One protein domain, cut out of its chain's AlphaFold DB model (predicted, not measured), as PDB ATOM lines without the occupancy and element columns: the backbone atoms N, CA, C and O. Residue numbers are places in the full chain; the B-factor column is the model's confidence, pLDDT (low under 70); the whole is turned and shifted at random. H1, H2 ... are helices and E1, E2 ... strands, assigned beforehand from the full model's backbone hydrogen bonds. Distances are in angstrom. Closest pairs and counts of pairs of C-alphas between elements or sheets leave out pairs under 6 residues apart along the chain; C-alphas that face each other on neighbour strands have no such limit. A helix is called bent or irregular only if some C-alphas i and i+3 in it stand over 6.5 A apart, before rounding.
ATOM      1  N   GLU A   2     175.777 136.962 135.472       64.00
ATOM      2  CA  GLU A   2     176.147 138.322 135.864       64.00
ATOM      3  C   GLU A   2     174.902 139.191 136.057       64.00
ATOM      4  O   GLU A   2     173.936 139.149 135.287       64.00
ATOM      5  N   THR A   3     174.925 139.973 137.129       69.00
ATOM      6  CA  THR A   3     173.996 141.074 137.348       69.00
ATOM      7  C   THR A   3     174.579 142.336 136.741       69.00
ATOM      8  O   THR A   3     175.764 142.609 136.922       69.00
ATOM      9  N   PHE A   4     173.752 143.141 136.089       68.62
ATOM     10  CA  PHE A   4     174.172 144.427 135.542       68.62
ATOM     11  C   PHE A   4     173.195 145.525 135.962       68.62
ATOM     12  O   PHE A   4     172.020 145.268 136.219       68.62
ATOM     13  N   SER A   5     173.688 146.756 136.068       67.31
ATOM     14  CA  SER A   5     172.830 147.928 136.273       67.31
ATOM     15  C   SER A   5     172.393 148.479 134.921       67.31
ATOM     16  O   SER A   5     173.132 148.343 133.943       67.31
ATOM     17  N   SER A   6     171.207 149.093 134.845       64.75
ATOM     18  CA  SER A   6     170.823 149.773 133.606       64.75
ATOM     19  C   SER A   6     171.857 150.859 133.269       64.75
ATOM     20  O   SER A   6     172.350 151.577 134.147       64.75
ATOM     21  N   THR A   7     172.232 150.939 131.991       60.53
ATOM     22  CA  THR A   7     173.173 151.952 131.491       60.53
ATOM     23  C   THR A   7     172.522 153.319 131.307       60.53
ATOM     24  O   THR A   7     173.231 154.320 131.196       60.53
ATOM     25  N   GLY A   8     171.187 153.370 131.348       61.69
ATOM     26  CA  GLY A   8     170.397 154.591 131.296       61.69
ATOM     27  C   GLY A   8     170.584 155.526 132.496       61.69
ATOM     28  O   GLY A   8     171.128 155.183 133.552       61.69
ATOM     29  N   ARG A   9     170.110 156.763 132.326       62.06
ATOM     30  CA  ARG A   9     170.150 157.800 133.360       62.06
ATOM     31  C   ARG A   9     169.198 157.420 134.498       62.06
ATOM     32  O   ARG A   9     167.999 157.289 134.286       62.06
ATOM     33  N   GLN A  10     169.725 157.281 135.714       74.19
ATOM     34  CA  GLN A  10     168.887 157.225 136.915       74.19
ATOM     35  C   GLN A  10     168.120 158.544 137.047       74.19
ATOM     36  O   GLN A  10     168.729 159.612 136.890       74.19
ATOM     37  N   SER A  11     166.817 158.469 137.326       75.31
ATOM     38  CA  SER A  11     165.987 159.666 137.463       75.31
ATOM     39  C   SER A  11     166.474 160.539 138.626       75.31
ATOM     40  O   SER A  11     167.021 160.037 139.611       75.31
ATOM     41  N   ASN A  12     166.299 161.858 138.514       78.06
ATOM     42  CA  ASN A  12     166.719 162.782 139.574       78.06
ATOM     43  C   ASN A  12     165.965 162.506 140.885       78.06
ATOM     44  O   ASN A  12     166.594 162.480 141.935       78.06
ATOM     45  N   ALA A  13     164.675 162.166 140.806       82.94
ATOM     46  CA  ALA A  13     163.872 161.777 141.965       82.94
ATOM     47  C   ALA A  13     164.443 160.546 142.696       82.94
ATOM     48  O   ALA A  13     164.557 160.542 143.918       82.94
ATOM     49  N   GLU A  14     164.869 159.505 141.970       83.12
ATOM     50  CA  GLU A  14     165.497 158.329 142.591       83.12
ATOM     51  C   GLU A  14     166.861 158.658 143.216       83.12
ATOM     52  O   GLU A  14     167.220 158.065 144.233       83.12
ATOM     53  N   LYS A  15     167.623 159.593 142.630       82.19
ATOM     54  CA  LYS A  15     168.897 160.058 143.202       82.19
ATOM     55  C   LYS A  15     168.691 160.857 144.483       82.19
ATOM     56  O   LYS A  15     169.412 160.629 145.447       82.19
ATOM     57  N   GLU A  16     167.721 161.767 144.492       88.12
ATOM     58  CA  GLU A  16     167.375 162.594 145.656       88.12
ATOM     59  C   GLU A  16     166.876 161.742 146.828       88.12
ATOM     60  O   GLU A  16     167.187 162.030 147.979       88.12
ATOM     61  N   LEU A  17     166.190 160.635 146.533       88.88
ATOM     62  CA  LEU A  17     165.755 159.646 147.522       88.88
ATOM     63  C   LEU A  17     166.863 158.666 147.957       88.88
ATOM     64  O   LEU A  17     166.601 157.773 148.760       88.88
ATOM     65  N   GLY A  18     168.084 158.784 147.421       87.31
ATOM     66  CA  GLY A  18     169.201 157.892 147.751       87.31
ATOM     67  C   GLY A  18     168.984 156.435 147.329       87.31
ATOM     68  O   GLY A  18     169.615 155.532 147.881       87.31
ATOM     69  N   LEU A  19     168.086 156.178 146.371       83.38
ATOM     70  CA  LEU A  19     167.766 154.820 145.948       83.38
ATOM     71  C   LEU A  19     168.928 154.221 145.136       83.38
ATOM     72  O   LEU A  19     169.499 154.897 144.270       83.38
ATOM     73  N   PRO A  20     169.282 152.942 145.362       79.88
ATOM     74  CA  PRO A  20     170.283 152.270 144.548       79.88
ATOM     75  C   PRO A  20     169.776 152.104 143.110       79.88
ATOM     76  O   PRO A  20     168.576 151.946 142.869       79.88
ATOM     77  N   ARG A  21     170.694 152.096 142.133       77.19
ATOM     78  CA  ARG A  21     170.329 151.791 140.741       77.19
ATOM     79  C   ARG A  21     169.668 150.421 140.650       77.19
ATOM     80  O   ARG A  21     170.134 149.459 141.261       77.19
ATOM     81  N   LYS A  22     168.630 150.321 139.816       77.44
ATOM     82  CA  LYS A  22     167.998 149.039 139.495       77.44
ATOM     83  C   LYS A  22     169.025 148.098 138.867       77.44
ATOM     84  O   LYS A  22     169.750 148.469 137.939       77.44
ATOM     85  N   VAL A  23     169.074 146.884 139.403       79.12
ATOM     86  CA  VAL A  23     169.954 145.810 138.951       79.12
ATOM     87  C   VAL A  23     169.102 144.744 138.280       79.12
ATOM     88  O   VAL A  23     168.079 144.320 138.817       79.12
ATOM     89  N   HIS A  24     169.541 144.299 137.112       76.81
ATOM     90  CA  HIS A  24     168.896 143.260 136.327       76.81
ATOM     91  C   HIS A  24     169.766 142.005 136.322       76.81
ATOM     92  O   HIS A  24     170.999 142.075 136.328       76.81
ATOM     93  N   ARG A  25     169.121 140.837 136.320       74.00
ATOM     94  CA  ARG A  25     169.802 139.562 136.081       74.00
ATOM     95  C   ARG A  25     169.810 139.299 134.587       74.00
ATOM     96  O   ARG A  25     168.748 139.279 133.970       74.00
ATOM     97  N   ASN A  26     170.997 139.094 134.027       68.19
ATOM     98  CA  ASN A  26     171.099 138.683 132.637       68.19
ATOM     99  C   ASN A  26     170.536 137.265 132.490       68.19
ATOM    100  O   ASN A  26     170.751 136.418 133.360       68.19
ATOM    101  N   THR A  27     169.827 137.012 131.396       69.00
ATOM    102  CA  THR A  27     169.472 135.651 130.986       69.00
ATOM    103  C   THR A  27     170.433 135.253 129.881       69.00
ATOM    104  O   THR A  27     170.751 136.060 129.017       69.00
ATOM    105  N   ASP A  28     170.966 134.035 129.938       71.12
ATOM    106  CA  ASP A  28     171.728 133.510 128.810       71.12
ATOM    107  C   ASP A  28     170.720 132.936 127.806       71.12
ATOM    108  O   ASP A  28     170.097 131.897 128.076       71.12
ATOM    109  N   PRO A  29     170.529 133.597 126.655       70.06
ATOM    110  CA  PRO A  29     169.506 133.215 125.695       70.06
ATOM    111  C   PRO A  29     169.805 131.874 125.006       70.06
ATOM    112  O   PRO A  29     168.939 131.321 124.335       70.06
ATOM    113  N   ARG A  30     171.007 131.306 125.175       71.19
ATOM    114  CA  ARG A  30     171.368 129.980 124.644       71.19
ATOM    115  C   ARG A  30     170.718 128.841 125.427       71.19
ATOM    116  O   ARG A  30     170.558 127.753 124.886       71.19
ATOM    117  N   HIS A  31     170.325 129.076 126.680       75.56
ATOM    118  CA  HIS A  31     169.667 128.071 127.522       75.56
ATOM    119  C   HIS A  31     168.141 128.030 127.353       75.56
ATOM    120  O   HIS A  31     167.484 127.176 127.942       75.56
ATOM    121  N   ASN A  32     167.564 128.928 126.551       73.62
ATOM    122  CA  ASN A  32     166.132 128.974 126.283       73.62
ATOM    123  C   ASN A  32     165.886 129.208 124.788       73.62
ATOM    124  O   ASN A  32     166.031 130.321 124.295       73.62
ATOM    125  N   ALA A  33     165.442 128.172 124.074       72.12
ATOM    126  CA  ALA A  33     165.169 128.253 122.636       72.12
ATOM    127  C   ALA A  33     164.139 129.341 122.267       72.12
ATOM    128  O   ALA A  33     164.232 129.937 121.200       72.12
ATOM    129  N   LYS A  34     163.201 129.653 123.174       76.00
ATOM    130  CA  LYS A  34     162.186 130.697 122.974       76.00
ATOM    131  C   LYS A  34     162.681 132.100 123.316       76.00
ATOM    132  O   LYS A  34     161.943 133.052 123.106       76.00
ATOM    133  N   ALA A  35     163.892 132.257 123.851       70.88
ATOM    134  CA  ALA A  35     164.449 133.560 124.219       70.88
ATOM    135  C   ALA A  35     164.583 134.499 123.007       70.88
ATOM    136  O   ALA A  35     164.481 135.710 123.138       70.88
ATOM    137  N   TRP A  36     164.744 133.932 121.812       69.75
ATOM    138  CA  TRP A  36     164.877 134.679 120.561       69.75
ATOM    139  C   TRP A  36     163.547 134.943 119.855       69.75
ATOM    140  O   TRP A  36     163.520 135.614 118.828       69.75
ATOM    141  N   HIS A  37     162.438 134.406 120.370       70.31
ATOM    142  CA  HIS A  37     161.132 134.636 119.767       70.31
ATOM    143  C   HIS A  37     160.697 136.080 120.031       70.31
ATOM    144  O   HIS A  37     160.798 136.558 121.160       70.31
ATOM    145  N   LEU A  38     160.147 136.737 119.006       63.22
ATOM    146  CA  LEU A  38     159.502 138.055 119.126       63.22
ATOM    147  C   LEU A  38     158.194 138.005 119.944       63.22
ATOM    148  O   LEU A  38     157.622 139.036 120.295       63.22
ATOM    149  N   GLU A  39     157.713 136.804 120.258       62.72
ATOM    150  CA  GLU A  39     156.550 136.572 121.107       62.72
ATOM    151  C   GLU A  39     156.931 136.566 122.599       62.72
ATOM    152  O   GLU A  39     157.963 136.030 123.002       62.72
ATOM    153  N   GLY A  40     156.062 137.118 123.453       67.25
ATOM    154  CA  GLY A  40     156.263 137.146 124.909       67.25
ATOM    155  C   GLY A  40     156.886 138.447 125.429       67.25
ATOM    156  O   GLY A  40     156.455 139.522 125.019       67.25
ATOM    157  N   GLN A  41     157.809 138.344 126.397       65.12
ATOM    158  CA  GLN A  41     158.487 139.475 127.067       65.12
ATOM    159  C   GLN A  41     159.866 139.805 126.467       65.12
ATOM    160  O   GLN A  41     160.424 140.865 126.751       65.12
ATOM    161  N   ASN A  42     160.417 138.909 125.641       66.56
ATOM    162  CA  ASN A  42     161.659 139.159 124.912       66.56
ATOM    163  C   ASN A  42     161.467 140.391 124.031       66.56
ATOM    164  O   ASN A  42     160.399 140.557 123.442       66.56
ATOM    165  N   TYR A  43     162.467 141.267 123.975       63.31
ATOM    166  CA  TYR A  43     162.445 142.490 123.171       63.31
ATOM    167  C   TYR A  43     161.374 143.531 123.571       63.31
ATOM    168  O   TYR A  43     161.424 144.651 123.072       63.31
ATOM    169  N   LYS A  44     160.471 143.217 124.521       69.81
ATOM    170  CA  LYS A  44     159.548 144.160 125.196       69.81
ATOM    171  C   LYS A  44     160.104 144.707 126.507       69.81
ATOM    172  O   LYS A  44     159.634 145.719 127.019       69.81
ATOM    173  N   VAL A  45     161.092 144.016 127.060       73.31
ATOM    174  CA  VAL A  45     161.780 144.376 128.293       73.31
ATOM    175  C   VAL A  45     163.252 144.573 127.949       73.31
ATOM    176  O   VAL A  45     163.887 143.638 127.470       73.31
ATOM    177  N   GLY A  46     163.820 145.750 128.240       71.31
ATOM    178  CA  GLY A  46     165.203 146.133 127.879       71.31
ATOM    179  C   GLY A  46     166.332 145.305 128.518       71.31
ATOM    180  O   GLY A  46     167.490 145.701 128.526       71.31
ATOM    181  N   HIS A  47     166.019 144.157 129.114       74.56
ATOM    182  CA  HIS A  47     167.003 143.197 129.610       74.56
ATOM    183  C   HIS A  47     166.684 141.741 129.261       74.56
ATOM    184  O   HIS A  47     167.348 140.841 129.774       74.56
ATOM    185  N   LEU A  48     165.690 141.500 128.398       76.62
ATOM    186  CA  LEU A  48     165.325 140.170 127.919       76.62
ATOM    187  C   LEU A  48     165.335 140.132 126.385       76.62
ATOM    188  O   LEU A  48     164.697 140.970 125.755       76.62
ATOM    189  N   PRO A  49     165.991 139.146 125.762       75.88
ATOM    190  CA  PRO A  49     166.504 137.934 126.398       75.88
ATOM    191  C   PRO A  49     167.911 138.074 127.004       75.88
ATOM    192  O   PRO A  49     168.423 137.126 127.582       75.88
ATOM    193  N   PHE A  50     168.521 139.250 126.873       76.12
ATOM    194  CA  PHE A  50     169.755 139.667 127.536       76.12
ATOM    195  C   PHE A  50     169.717 141.181 127.781       76.12
ATOM    196  O   PHE A  50     168.869 141.872 127.220       76.12
ATOM    197  N   GLY A  51     170.632 141.723 128.586       77.31
ATOM    198  CA  GLY A  51     170.811 143.174 128.731       77.31
ATOM    199  C   GLY A  51     171.123 143.852 127.402       77.31
ATOM    200  O   GLY A  51     172.225 143.672 126.888       77.31
TER     201      GLY A  51
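What this domain is: This is residues 2 to 51 of the 183 residues of an uncharacterized protein of Corallococcus terminator (UniProt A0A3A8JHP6). With little regular structure, this is a loose strip of loops: a two-stranded ribbon, E1 and E2, lies towards its middle, small helices H1 and H2 sit towards opposite ends, and residues 37 to 51 fold back from H2. The 50 printed residues run E1, H1, E2, H2, two named helices and two antiparallel strands, mixed in class, with only 15 residues in named elements. The whole is loose, radius of gyration of the C-alphas 13.5 A, and only just elongated, spanning 41 by 21 by 12 A.

How they stand to each other: Look first at E1, residues 3 to 5, and E2, residues 23 to 25, antiparallel at 145 degrees; N 24 and O 4 are 2.8 A apart, within hydrogen-bond range. H1, residues 12 to 16, has its O i to N i+4 pair within range and stands free with residues 17 and 18. H2, residues 33 to 36, is too short for such a pair, and its O i to N i+3 pair is not within range; it is apart from E1 and H1.

Where its parts are: Find C-alpha 3 at (173.996, 141.074, 137.348), where E1 begins its 7.0 A; E2 covers 6.9 A and H1 6.1 A. H2 ends at C-alpha 36, (164.877, 134.679, 120.561), and is only just irregular, its C-alphas 33 and 36 being 6.8 A apart.

The domain as a whole: The C-alphas farthest apart, Glu 16 and Ala 33, are 41.4 A apart. The printed part has no cut, and its links are short. Confidence is under 70 at residues 2 to 9, 26 to 27, 36 and 38 to 44.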